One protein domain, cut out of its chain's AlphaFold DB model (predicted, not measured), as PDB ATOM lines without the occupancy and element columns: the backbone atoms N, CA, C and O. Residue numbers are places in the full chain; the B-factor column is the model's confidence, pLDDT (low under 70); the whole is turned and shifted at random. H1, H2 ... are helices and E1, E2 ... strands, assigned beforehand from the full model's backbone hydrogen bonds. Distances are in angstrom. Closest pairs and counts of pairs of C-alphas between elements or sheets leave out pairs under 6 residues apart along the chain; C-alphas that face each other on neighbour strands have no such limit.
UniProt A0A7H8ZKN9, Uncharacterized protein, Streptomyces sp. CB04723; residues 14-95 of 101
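What this domain is: This is residues 14 to 95 of the 101 residues of an uncharacterized protein of Streptomyces sp. CB04723 (UniProt A0A7H8ZKN9). Two short parallel strands, E1 and E2, lie side by side near the middle, with helix H2 near E1, the longer helix H4 near E2 and the short helix H3 near the end of the strands. A long unnamed stretch, residues 20 to 45, loops around the outside and leads from H1, at the rim, to H2. The printed part has 82 residues, with four named helices and two named strands in the order H1 H2 E1 H3 H4 E2; the sheet's order is E1, E2, and the class is mostly helix. The whole is compact, with a radius of gyration of the C-alphas of 12.1 A, and rounded, spanning 31 by 29 by 18 A.

Where its parts are: Look first at the sheet: E1 is residues 62 to 65, from C-alpha 62 at (42.184, -15.059, -18.164), and E2 is residues 91 to 94, ending with C-alpha 94 at (43.570, -25.444, -21.940); each is 10.3 A long. H4, residues 75 to 87, runs 18.3 A, and H2, residues 46 to 56, runs 15.2 A. H3 is residues 68 to 71, 5.3 A long. Find C-alpha 14 at (26.668, -28.715, -22.497); there H1 begins, residues 14 to 19, 8.9 A long.

How they stand to each other: E1 and E2 are parallel neighbours, with 19 degrees between their directions; look for N 63 and O 91 at 2.8 A and N 65 and O 93 at 3.0 A, both within hydrogen-bond range. E1, H3 H4, E2 form a strand-helix-strand unit, two parallel neighbour strands with helices between them in the chain, and its crossover is right-handed. The closest C-alphas of H4 and E2 are those of Ile 85 and Phe 91, 6.2 A apart; those of H2 and E1 are Ile 55 and Gly 62, 6.4 A apart. H2 and H4 are close but not clearly touching, with the C-alphas of Leu 52 and Ile 85 closest at 6.5 A; they run the same way at a shallow tilt of 34 degrees, only just short of steep. H3 and H4 only just touch, with 3 pairs of C-alphas within 8 A, and only at the corner by their link; H4 does so with residues 78 to 81 alone, the C-alphas of Ile 71 and Tyr 78 being closest at 6.3 A. H1 is apart from E1, E2, H2, H3 and H4. In H2 and H4 every O i to N i+4 pair is within hydrogen-bond range, in H1 1 of 2, and H3 is too short for such a pair.

The domain as a whole: The C-alphas farthest apart are those of Asp 25 and Ser 40, at 32.9 A. The printed part has no cut. The link from H1 to H2, 26 residues, is long; the other links are tight. Expect low confidence, pLDDT under 70, at residues 14 to 31 and 36 to 43; the mean of the printed part is 76.2.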
ATOM      1  N   ALA A  14      26.757 -28.064 -23.804       63.03
ATOM      2  CA  ALA A  14      26.668 -28.715 -22.497       63.03
ATOM      3  C   ALA A  14      27.775 -29.764 -22.297       63.03
ATOM      4  O   ALA A  14      28.416 -29.790 -21.244       63.03
ATOM      5  N   ASP A  15      28.070 -30.558 -23.329       63.25
ATOM      6  CA  ASP A  15      29.123 -31.581 -23.295       63.25
ATOM      7  C   ASP A  15      30.520 -30.971 -23.183       63.25
ATOM      8  O   ASP A  15      31.417 -31.533 -22.547       63.25
ATOM      9  N   ARG A  16      30.729 -29.800 -23.796       61.56
ATOM     10  CA  ARG A  16      31.984 -29.060 -23.644       61.56
ATOM     11  C   ARG A  16      32.068 -28.382 -22.288       61.56
ATOM     12  O   ARG A  16      33.097 -28.510 -21.641       61.56
ATOM     13  N   LEU A  17      31.000 -27.750 -21.807       63.16
ATOM     14  CA  LEU A  17      30.937 -27.138 -20.471       63.16
ATOM     15  C   LEU A  17      31.207 -28.157 -19.356       63.16
ATOM     16  O   LEU A  17      31.911 -27.840 -18.397       63.16
ATOM     17  N   ALA A  18      30.738 -29.397 -19.514       65.81
ATOM     18  CA  ALA A  18      31.059 -30.494 -18.606       65.81
ATOM     19  C   ALA A  18      32.572 -30.772 -18.518       65.81
ATOM     20  O   ALA A  18      33.056 -31.156 -17.456       65.81
ATOM     21  N   GLN A  19      33.345 -30.518 -19.576       63.88
ATOM     22  CA  GLN A  19      34.800 -30.724 -19.567       63.88
ATOM     23  C   GLN A  19      35.529 -29.672 -18.726       63.88
ATOM     24  O   GLN A  19      36.560 -29.979 -18.147       63.88
ATOM     25  N   ILE A  20      34.970 -28.469 -18.568       62.41
ATOM     26  CA  ILE A  20      35.541 -27.417 -17.699       62.41
ATOM     27  C   ILE A  20      34.932 -27.467 -16.288       62.41
ATOM     28  O   ILE A  20      35.167 -26.604 -15.445       62.41
ATOM     29  N   SER A  21      34.135 -28.499 -15.987       59.97
ATOM     30  CA  SER A  21      33.519 -28.662 -14.666       59.97
ATOM     31  C   SER A  21      34.536 -28.903 -13.540       59.97
ATOM     32  O   SER A  21      34.218 -28.681 -12.369       59.97
ATOM     33  N   HIS A  22      35.766 -29.285 -13.885       61.66
ATOM     34  CA  HIS A  22      36.901 -29.387 -12.975       61.66
ATOM     35  C   HIS A  22      37.878 -28.244 -13.246       61.66
ATOM     36  O   HIS A  22      38.885 -28.406 -13.929       61.66
ATOM     37  N   LEU A  23      37.536 -27.060 -12.734       60.22
ATOM     38  CA  LEU A  23      38.491 -25.958 -12.656       60.22
ATOM     39  C   LEU A  23      39.623 -26.346 -11.690       60.22
ATOM     40  O   LEU A  23      39.340 -27.014 -10.691       60.22
ATOM     41  N   PRO A  24      40.873 -25.927 -11.946       58.50
ATOM     42  CA  PRO A  24      41.949 -26.078 -10.975       58.50
ATOM     43  C   PRO A  24      41.581 -25.428  -9.634       58.50
ATOM     44  O   PRO A  24      40.867 -24.422  -9.598       58.50
ATOM     45  N   ASP A  25      42.094 -25.974  -8.533       57.88
ATOM     46  CA  ASP A  25      41.868 -25.405  -7.203       57.88
ATOM     47  C   ASP A  25      42.278 -23.923  -7.153       57.88
ATOM     48  O   ASP A  25      43.341 -23.528  -7.636       57.88
ATOM     49  N   GLY A  26      41.412 -23.091  -6.566       57.31
ATOM     50  CA  GLY A  26      41.613 -21.640  -6.468       57.31
ATOM     51  C   GLY A  26      41.087 -20.824  -7.653       57.31
ATOM     52  O   GLY A  26      41.247 -19.607  -7.652       57.31
ATOM     53  N   TRP A  27      40.443 -21.458  -8.638       62.22
ATOM     54  CA  TRP A  27      39.840 -20.772  -9.780       62.22
ATOM     55  C   TRP A  27      38.320 -20.712  -9.664       62.22
ATOM     56  O   TRP A  27      37.654 -21.709  -9.385       62.22
ATOM     57  N   GLU A  28      37.763 -19.539  -9.953       64.75
ATOM     58  CA  GLU A  28      36.325 -19.306 -10.005       64.75
ATOM     59  C   GLU A  28      35.925 -18.884 -11.419       64.75
ATOM     60  O   GLU A  28      36.582 -18.057 -12.054       64.75
ATOM     61  N   ALA A  29      34.843 -19.461 -11.934       67.56
ATOM     62  CA  ALA A  29      34.298 -19.026 -13.207       67.56
ATOM     63  C   ALA A  29      33.329 -17.855 -13.004       67.56
ATOM     64  O   ALA A  29      32.322 -17.984 -12.311       67.56
ATOM     65  N   ALA A  30      33.645 -16.724 -13.638       65.62
ATOM     66  CA  ALA A  30      32.857 -15.495 -13.542       65.62
ATOM     67  C   ALA A  30      31.948 -15.254 -14.762       65.62
ATOM     68  O   ALA A  30      30.825 -14.776 -14.609       65.62
ATOM     69  N   ILE A  31      32.392 -15.591 -15.980       69.38
ATOM     70  CA  ILE A  31      31.606 -15.414 -17.214       69.38
ATOM     71  C   ILE A  31      31.624 -16.700 -18.026       69.38
ATOM     72  O   ILE A  31      32.687 -17.216 -18.348       69.38
ATOM     73  N   THR A  32      30.429 -17.162 -18.408       71.75
ATOM     74  CA  THR A  32      30.205 -18.352 -19.238       71.75
ATOM     75  C   THR A  32      29.574 -18.003 -20.562       71.75
ATOM     76  O   THR A  32      28.511 -17.387 -20.606       71.75
ATOM     77  N   THR A  33      30.232 -18.393 -21.651       72.94
ATOM     78  CA  THR A  33      29.770 -18.094 -23.003       72.94
ATOM     79  C   THR A  33      30.336 -19.078 -24.022       72.94
ATOM     80  O   THR A  33      31.325 -19.750 -23.742       72.94
ATOM     81  N   TRP A  34      29.702 -19.146 -25.191       70.12
ATOM     82  CA  TRP A  34      30.105 -19.943 -26.347       70.12
ATOM     83  C   TRP A  34      29.809 -19.169 -27.636       70.12
ATOM     84  O   TRP A  34      28.930 -18.306 -27.669       70.12
ATOM     85  N   GLU A  35      30.515 -19.489 -28.717       71.69
ATOM     86  CA  GLU A  35      30.217 -18.955 -30.048       71.69
ATOM     87  C   GLU A  35      30.557 -19.981 -31.134       71.69
ATOM     88  O   GLU A  35      31.518 -20.736 -31.014       71.69
ATOM     89  N   THR A  36      29.776 -20.005 -32.215       66.25
ATOM     90  CA  THR A  36      29.996 -20.901 -33.370       66.25
ATOM     91  C   THR A  36      30.913 -20.305 -34.432       66.25
ATOM     92  O   THR A  36      31.193 -20.949 -35.444       66.25
ATOM     93  N   THR A  37      31.384 -19.079 -34.210       65.69
ATOM     94  CA  THR A  37      32.203 -18.277 -35.122       65.69
ATOM     95  C   THR A  37      33.700 -18.563 -34.978       65.69
ATOM     96  O   THR A  37      34.517 -17.744 -35.381       65.69
ATOM     97  N   GLY A  38      34.096 -19.729 -34.450       55.94
ATOM     98  CA  GLY A  38      35.508 -20.117 -34.286       55.94
ATOM     99  C   GLY A  38      36.311 -20.207 -35.598       55.94
ATOM    100  O   GLY A  38      37.541 -20.235 -35.568       55.94
ATOM    101  N   MET A  39      35.624 -20.218 -36.750       56.62
ATOM    102  CA  MET A  39      36.225 -20.113 -38.090       56.62
ATOM    103  C   MET A  39      36.416 -18.663 -38.572       56.62
ATOM    104  O   MET A  39      37.020 -18.445 -39.617       56.62
ATOM    105  N   SER A  40      35.875 -17.680 -37.854       62.09
ATOM    106  CA  SER A  40      35.905 -16.268 -38.230       62.09
ATOM    107  C   SER A  40      37.050 -15.531 -37.533       62.09
ATOM    108  O   SER A  40      37.511 -15.935 -36.463       62.09
ATOM    109  N   ALA A  41      37.494 -14.418 -38.125       60.34
ATOM    110  CA  ALA A  41      38.546 -13.583 -37.549       60.34
ATOM    111  C   ALA A  41      38.196 -13.155 -36.105       60.34
ATOM    112  O   ALA A  41      37.027 -12.839 -35.848       60.34
ATOM    113  N   PRO A  42      39.172 -13.065 -35.179       61.12
ATOM    114  CA  PRO A  42      38.939 -12.697 -33.776       61.12
ATOM    115  C   PRO A  42      38.131 -11.411 -33.581       61.12
ATOM    116  O   PRO A  42      37.297 -11.326 -32.685       61.12
ATOM    117  N   SER A  43      38.299 -10.439 -34.479       63.66
ATOM    118  CA  SER A  43      37.565  -9.168 -34.490       63.66
ATOM    119  C   SER A  43      36.056  -9.300 -34.738       63.66
ATOM    120  O   SER A  43      35.308  -8.364 -34.470       63.66
ATOM    121  N   THR A  44      35.594 -10.444 -35.241       70.00
ATOM    122  CA  THR A  44      34.181 -10.716 -35.566       70.00
ATOM    123  C   THR A  44      33.501 -11.634 -34.550       70.00
ATOM    124  O   THR A  44      32.368 -12.066 -34.758       70.00
ATOM    125  N   ARG A  45      34.195 -11.949 -33.452       79.31
ATOM    126  CA  ARG A  45      33.773 -12.889 -32.414       79.31
ATOM    127  C   ARG A  45      33.251 -12.115 -31.198       79.31
ATOM    128  O   ARG A  45      34.045 -11.687 -30.359       79.31
ATOM    129  N   PRO A  46      31.934 -11.843 -31.106       81.50
ATOM    130  CA  PRO A  46      31.392 -10.912 -30.116       81.50
ATOM    131  C   PRO A  46      31.570 -11.405 -28.678       81.50
ATOM    132  O   PRO A  46      31.738 -10.593 -27.769       81.50
ATOM    133  N   GLN A  47      31.562 -12.724 -28.459       84.38
ATOM    134  CA  GLN A  47      31.771 -13.280 -27.126       84.38
ATOM    135  C   GLN A  47      33.243 -13.204 -26.732       84.38
ATOM    136  O   GLN A  47      33.545 -12.776 -25.619       84.38
ATOM    137  N   LEU A  48      34.158 -13.495 -27.664       84.62
ATOM    138  CA  LEU A  48      35.584 -13.258 -27.452       84.62
ATOM    139  C   LEU A  48      35.869 -11.780 -27.135       84.62
ATOM    140  O   LEU A  48      36.565 -11.493 -26.168       84.62
ATOM    141  N   ALA A  49      35.281 -10.839 -27.877       86.38
ATOM    142  CA  ALA A  49      35.454  -9.408 -27.624       86.38
ATOM    143  C   ALA A  49      34.986  -8.992 -26.218       86.38
ATOM    144  O   ALA A  49      35.672  -8.232 -25.536       86.38
ATOM    145  N   ARG A  50      33.847  -9.524 -25.753       86.44
ATOM    146  CA  ARG A  50      33.347  -9.286 -24.390       86.44
ATOM    147  C   ARG A  50      34.310  -9.813 -23.327       86.44
ATOM    148  O   ARG A  50      34.561  -9.125 -22.342       86.44
ATOM    149  N   LEU A  51      34.847 -11.014 -23.528       86.81
ATOM    150  CA  LEU A  51      35.811 -11.623 -22.614       86.81
ATOM    151  C   LEU A  51      37.122 -10.827 -22.562       86.81
ATOM    152  O   LEU A  51      37.627 -10.556 -21.478       86.81
ATOM    153  N   LEU A  52      37.634 -10.386 -23.714       88.69
ATOM    154  CA  LEU A  52      38.823  -9.533 -23.795       88.69
ATOM    155  C   LEU A  52      38.611  -8.182 -23.102       88.69
ATOM    156  O   LEU A  52      39.508  -7.700 -22.416       88.69
ATOM    157  N   HIS A  53      37.423  -7.586 -23.240       88.38
ATOM    158  CA  HIS A  53      37.084  -6.358 -22.525       88.38
ATOM    159  C   HIS A  53      37.091  -6.561 -21.005       88.38
ATOM    160  O   HIS A  53      37.689  -5.757 -20.299       88.38
ATOM    161  N   ALA A  54      36.493  -7.654 -20.518       81.75
ATOM    162  CA  ALA A  54      36.470  -7.989 -19.095       81.75
ATOM    163  C   ALA A  54      37.873  -8.301 -18.535       81.75
ATOM    164  O   ALA A  54      38.173  -7.981 -17.389       81.75
ATOM    165  N   ILE A  55      38.767  -8.872 -19.349       83.81
ATOM    166  CA  ILE A  55      40.189  -8.996 -18.998       83.81
ATOM    167  C   ILE A  55      40.826  -7.607 -18.879       83.81
ATOM    168  O   ILE A  55      41.442  -7.289 -17.867       83.81
ATOM    169  N   GLY A  56      40.637  -6.751 -19.888       81.44
ATOM    170  CA  GLY A  56      41.207  -5.404 -19.904       81.44
ATOM    171  C   GLY A  56      40.695  -4.487 -18.786       81.44
ATOM    172  O   GLY A  56      41.416  -3.579 -18.378       81.44
ATOM    173  N   SER A  57      39.478  -4.713 -18.273       82.31
ATOM    174  CA  SER A  57      38.923  -3.992 -17.117       82.31
ATOM    175  C   SER A  57      39.330  -4.585 -15.762       82.31
ATOM    176  O   SER A  57      39.055  -3.972 -14.729       82.31
ATOM    177  N   GLY A  58      39.999  -5.743 -15.741       75.75
ATOM    178  CA  GLY A  58      40.388  -6.452 -14.520       75.75
ATOM    179  C   GLY A  58      39.265  -7.274 -13.875       75.75
ATOM    180  O   GLY A  58      39.453  -7.789 -12.776       75.75
ATOM    181  N   GLU A  59      38.114  -7.419 -14.537       77.69
ATOM    182  CA  GLU A  59      37.015  -8.293 -14.098       77.69
ATOM    183  C   GLU A  59      37.348  -9.781 -14.278       77.69
ATOM    184  O   GLU A  59      36.831 -10.623 -13.545       77.69
ATOM    185  N   LEU A  60      38.210 -10.112 -15.245       78.31
ATOM    186  CA  LEU A  60      38.731 -11.457 -15.482       78.31
ATOM    187  C   LEU A  60      40.259 -11.456 -15.489       78.31
ATOM    188  O   LEU A  60      40.892 -10.533 -15.991       78.31
ATOM    189  N   ASN A  61      40.862 -12.546 -15.014       76.50
ATOM    190  CA  ASN A  61      42.313 -12.734 -15.095       76.50
ATOM    191  C   ASN A  61      42.755 -13.507 -16.349       76.50
ATOM    192  O   ASN A  61      43.916 -13.432 -16.739       76.50
ATOM    193  N   GLY A  62      41.853 -14.250 -16.995       81.06
ATOM    194  CA  GLY A  62      42.184 -15.059 -18.164       81.06
ATOM    195  C   GLY A  62      41.038 -15.952 -18.623       81.06
ATOM    196  O   GLY A  62      39.929 -15.887 -18.092       81.06
ATOM    197  N   LEU A  63      41.332 -16.770 -19.632       85.88
ATOM    198  CA  LEU A  63      40.408 -17.691 -20.284       85.88
ATOM    199  C   LEU A  63      40.886 -19.141 -20.133       85.88
ATOM    200  O   LEU A  63      42.073 -19.431 -20.138       85.88
ATOM    201  N   ILE A  64      39.935 -20.053 -20.068       82.31
ATOM    202  CA  ILE A  64      40.010 -21.500 -20.129       82.31
ATOM    203  C   ILE A  64      39.196 -21.937 -21.346       82.31
ATOM    204  O   ILE A  64      38.064 -21.498 -21.558       82.31
ATOM    205  N   ALA A  65      39.756 -22.826 -22.150       81.62
ATOM    206  CA  ALA A  65      39.028 -23.477 -23.229       81.62
ATOM    207  C   ALA A  65      39.249 -24.993 -23.181       81.62
ATOM    208  O   ALA A  65      40.291 -25.438 -22.697       81.62
ATOM    209  N   PRO A  66      38.310 -25.809 -23.695       79.62
ATOM    210  CA  PRO A  66      38.501 -27.256 -23.712       79.62
ATOM    211  C   PRO A  66      39.742 -27.672 -24.508       79.62
ATOM    212  O   PRO A  66      40.480 -28.547 -24.074       79.62
ATOM    213  N   SER A  67      39.982 -27.042 -25.662       78.50
ATOM    214  CA  SER A  67      41.127 -27.322 -26.530       78.50
ATOM    215  C   SER A  67      41.494 -26.120 -27.403       78.50
ATOM    216  O   SER A  67      40.707 -25.182 -27.561       78.50
ATOM    217  N   ARG A  68      42.659 -26.189 -28.064       84.00
ATOM    218  CA  ARG A  68      43.061 -25.235 -29.112       84.00
ATOM    219  C   ARG A  68      41.990 -25.087 -30.190       84.00
ATOM    220  O   ARG A  68      41.696 -23.970 -30.598       84.00
ATOM    221  N   THR A  69      41.385 -26.193 -30.621       80.00
ATOM    222  CA  THR A  69      40.409 -26.193 -31.724       80.00
ATOM    223  C   THR A  69      39.094 -25.503 -31.377       80.00
ATOM    224  O   THR A  69      38.403 -25.029 -32.276       80.00
ATOM    225  N   ASP A  70      38.770 -25.397 -30.086       78.06
ATOM    226  CA  ASP A  70      37.623 -24.623 -29.620       78.06
ATOM    227  C   ASP A  70      37.927 -23.110 -29.655       78.06
ATOM    228  O   ASP A  70      37.023 -22.296 -29.829       78.06
ATOM    229  N   ILE A  71      39.204 -22.714 -29.590       80.25
ATOM    230  CA  ILE A  71      39.622 -21.348 -29.925       80.25
ATOM    231  C   ILE A  71      39.648 -21.170 -31.445       80.25
ATOM    232  O   ILE A  71      38.958 -20.297 -31.960       80.25
ATOM    233  N   SER A  72      40.434 -21.965 -32.170       80.19
ATOM    234  CA  SER A  72      40.435 -22.009 -33.633       80.19
ATOM    235  C   SER A  72      41.115 -23.274 -34.150       80.19
ATOM    236  O   SER A  72      42.111 -23.738 -33.595       80.19
ATOM    237  N   VAL A  73      40.609 -23.809 -35.262       80.44
ATOM    238  CA  VAL A  73      41.255 -24.905 -36.005       80.44
ATOM    239  C   VAL A  73      42.433 -24.427 -36.861       80.44
ATOM    240  O   VAL A  73      43.228 -25.249 -37.308       80.44
ATOM    241  N   PHE A  74      42.552 -23.117 -37.094       82.81
ATOM    242  CA  PHE A  74      43.610 -22.526 -37.907       82.81
ATOM    243  C   PHE A  74      44.764 -22.049 -37.009       82.81
ATOM    244  O   PHE A  74      44.522 -21.285 -36.064       82.81
ATOM    245  N   PRO A  75      46.011 -22.509 -37.238       84.94
ATOM    246  CA  PRO A  75      47.112 -22.219 -36.329       84.94
ATOM    247  C   PRO A  75      47.430 -20.731 -36.158       84.94
ATOM    248  O   PRO A  75      47.617 -20.282 -35.029       84.94
ATOM    249  N   ASP A  76      47.424 -19.986 -37.255       84.69
ATOM    250  CA  ASP A  76      47.643 -18.542 -37.333       84.69
ATOM    251  C   ASP A  76      46.571 -17.754 -36.568       84.69
ATOM    252  O   ASP A  76      46.898 -16.903 -35.741       84.69
ATOM    253  N   ILE A  77      45.293 -18.102 -36.749       83.62
ATOM    254  CA  ILE A  77      44.179 -17.460 -36.031       83.62
ATOM    255  C   ILE A  77      44.255 -17.738 -34.526       83.62
ATOM    256  O   ILE A  77      43.965 -16.855 -33.711       83.62
ATOM    257  N   TYR A  78      44.650 -18.949 -34.130       85.75
ATOM    258  CA  TYR A  78      44.885 -19.261 -32.721       85.75
ATOM    259  C   TYR A  78      46.008 -18.398 -32.132       85.75
ATOM    260  O   TYR A  78      45.830 -17.820 -31.061       85.75
ATOM    261  N   GLU A  79      47.140 -18.277 -32.824       88.50
ATOM    262  CA  GLU A  79      48.281 -17.483 -32.356       88.50
ATOM    263  C   GLU A  79      47.956 -15.989 -32.269       88.50
ATOM    264  O   GLU A  79      48.334 -15.334 -31.295       88.50
ATOM    265  N   ASP A  80      47.217 -15.450 -33.241       88.38
ATOM    266  CA  ASP A  80      46.684 -14.083 -33.191       88.38
ATOM    267  C   ASP A  80      45.756 -13.887 -31.985       88.38
ATOM    268  O   ASP A  80      45.839 -12.877 -31.277       88.38
ATOM    269  N   THR A  81      44.894 -14.869 -31.707       86.62
ATOM    270  CA  THR A  81      43.994 -14.836 -30.547       86.62
ATOM    271  C   THR A  81      44.785 -14.854 -29.238       86.62
ATOM    272  O   THR A  81      44.523 -14.038 -28.357       86.62
ATOM    273  N   LEU A  82      45.798 -15.719 -29.123       89.69
ATOM    274  CA  LEU A  82      46.656 -15.808 -27.941       89.69
ATOM    275  C   LEU A  82      47.431 -14.506 -27.703       89.69
ATOM    276  O   LEU A  82      47.445 -13.987 -26.587       89.69
ATOM    277  N   ARG A  83      48.015 -13.928 -28.763       91.19
ATOM    278  CA  ARG A  83      48.670 -12.612 -28.698       91.19
ATOM    279  C   ARG A  83      47.713 -11.527 -28.220       91.19
ATOM    280  O   ARG A  83      48.110 -10.690 -27.414       91.19
ATOM    281  N   THR A  84      46.465 -11.558 -28.676       90.88
ATOM    282  CA  THR A  84      45.438 -10.594 -28.262       90.88
ATOM    283  C   THR A  84      45.093 -10.738 -26.778       90.88
ATOM    284  O   THR A  84      45.066  -9.740 -26.064       90.88
ATOM    285  N   ILE A  85      44.898 -11.966 -26.285       88.00
ATOM    286  CA  ILE A  85      44.629 -12.236 -24.862       88.00
ATOM    287  C   ILE A  85      45.774 -11.710 -23.985       88.00
ATOM    288  O   ILE A  85      45.527 -10.989 -23.017       88.00
ATOM    289  N   HIS A  86      47.021 -12.006 -24.361       89.50
ATOM    290  CA  HIS A  86      48.204 -11.529 -23.641       89.50
ATOM    291  C   HIS A  86      48.350 -10.004 -23.695       89.50
ATOM    292  O   HIS A  86      48.710  -9.390 -22.694       89.50
ATOM    293  N   ALA A  87      48.038  -9.370 -24.831       91.81
ATOM    294  CA  ALA A  87      48.059  -7.912 -24.959       91.81
ATOM    295  C   ALA A  87      47.024  -7.223 -24.050       91.81
ATOM    296  O   ALA A  87      47.257  -6.102 -23.603       91.81
ATOM    297  N   CYS A  88      45.913  -7.896 -23.739       86.44
ATOM    298  CA  CYS A  88      44.936  -7.444 -22.748       86.44
ATOM    299  C   CYS A  88      45.364  -7.712 -21.292       86.44
ATOM    300  O   CYS A  88      44.666  -7.284 -20.381       86.44
ATOM    301  N   GLY A  89      46.490  -8.397 -21.058       83.06
ATOM    302  CA  GLY A  89      46.972  -8.762 -19.721       83.06
ATOM    303  C   GLY A  89      46.374 -10.056 -19.160       83.06
ATOM    304  O   GLY A  89      46.591 -10.361 -17.991       83.06
ATOM    305  N   GLY A  90      45.632 -10.813 -19.972       84.00
ATOM    306  CA  GLY A  90      45.084 -12.110 -19.583       84.00
ATOM    307  C   GLY A  90      45.992 -13.271 -19.973       84.00
ATOM    308  O   GLY A  90      46.976 -13.098 -20.688       84.00
ATOM    309  N   PHE A  91      45.624 -14.479 -19.556       82.44
ATOM    310  CA  PHE A  91      46.242 -15.733 -20.002       82.44
ATOM    311  C   PHE A  91      45.198 -16.655 -20.656       82.44
ATOM    312  O   PHE A  91      43.992 -16.454 -20.495       82.44
ATOM    313  N   LEU A  92      45.658 -17.691 -21.363       86.00
ATOM    314  CA  LEU A  92      44.830 -18.805 -21.831       86.00
ATOM    315  C   LEU A  92      45.310 -20.112 -21.188       86.00
ATOM    316  O   LEU A  92      46.490 -20.439 -21.269       86.00
ATOM    317  N   ALA A  93      44.393 -20.870 -20.597       83.44
ATOM    318  CA  ALA A  93      44.603 -22.231 -20.124       83.44
ATOM    319  C   ALA A  93      43.757 -23.206 -20.956       83.44
ATOM    320  O   ALA A  93      42.628 -22.902 -21.345       83.44
ATOM    321  N   LEU A  94      44.298 -24.385 -21.247       83.44
ATOM    322  CA  LEU A  94      43.570 -25.444 -21.940       83.44
ATOM    323  C   LEU A  94      43.266 -26.572 -20.959       83.44
ATOM    324  O   LEU A  94      44.096 -26.902 -20.117       83.44
ATOM    325  N   VAL A  95      42.067 -27.146 -21.056       78.94
ATOM    326  CA  VAL A  95      41.688 -28.310 -20.238       78.94
ATOM    327  C   VAL A  95      42.333 -29.587 -20.771       78.94
ATOM    328  O   VAL A  95      42.716 -30.452 -19.990       78.94
TER     329      VAL A  95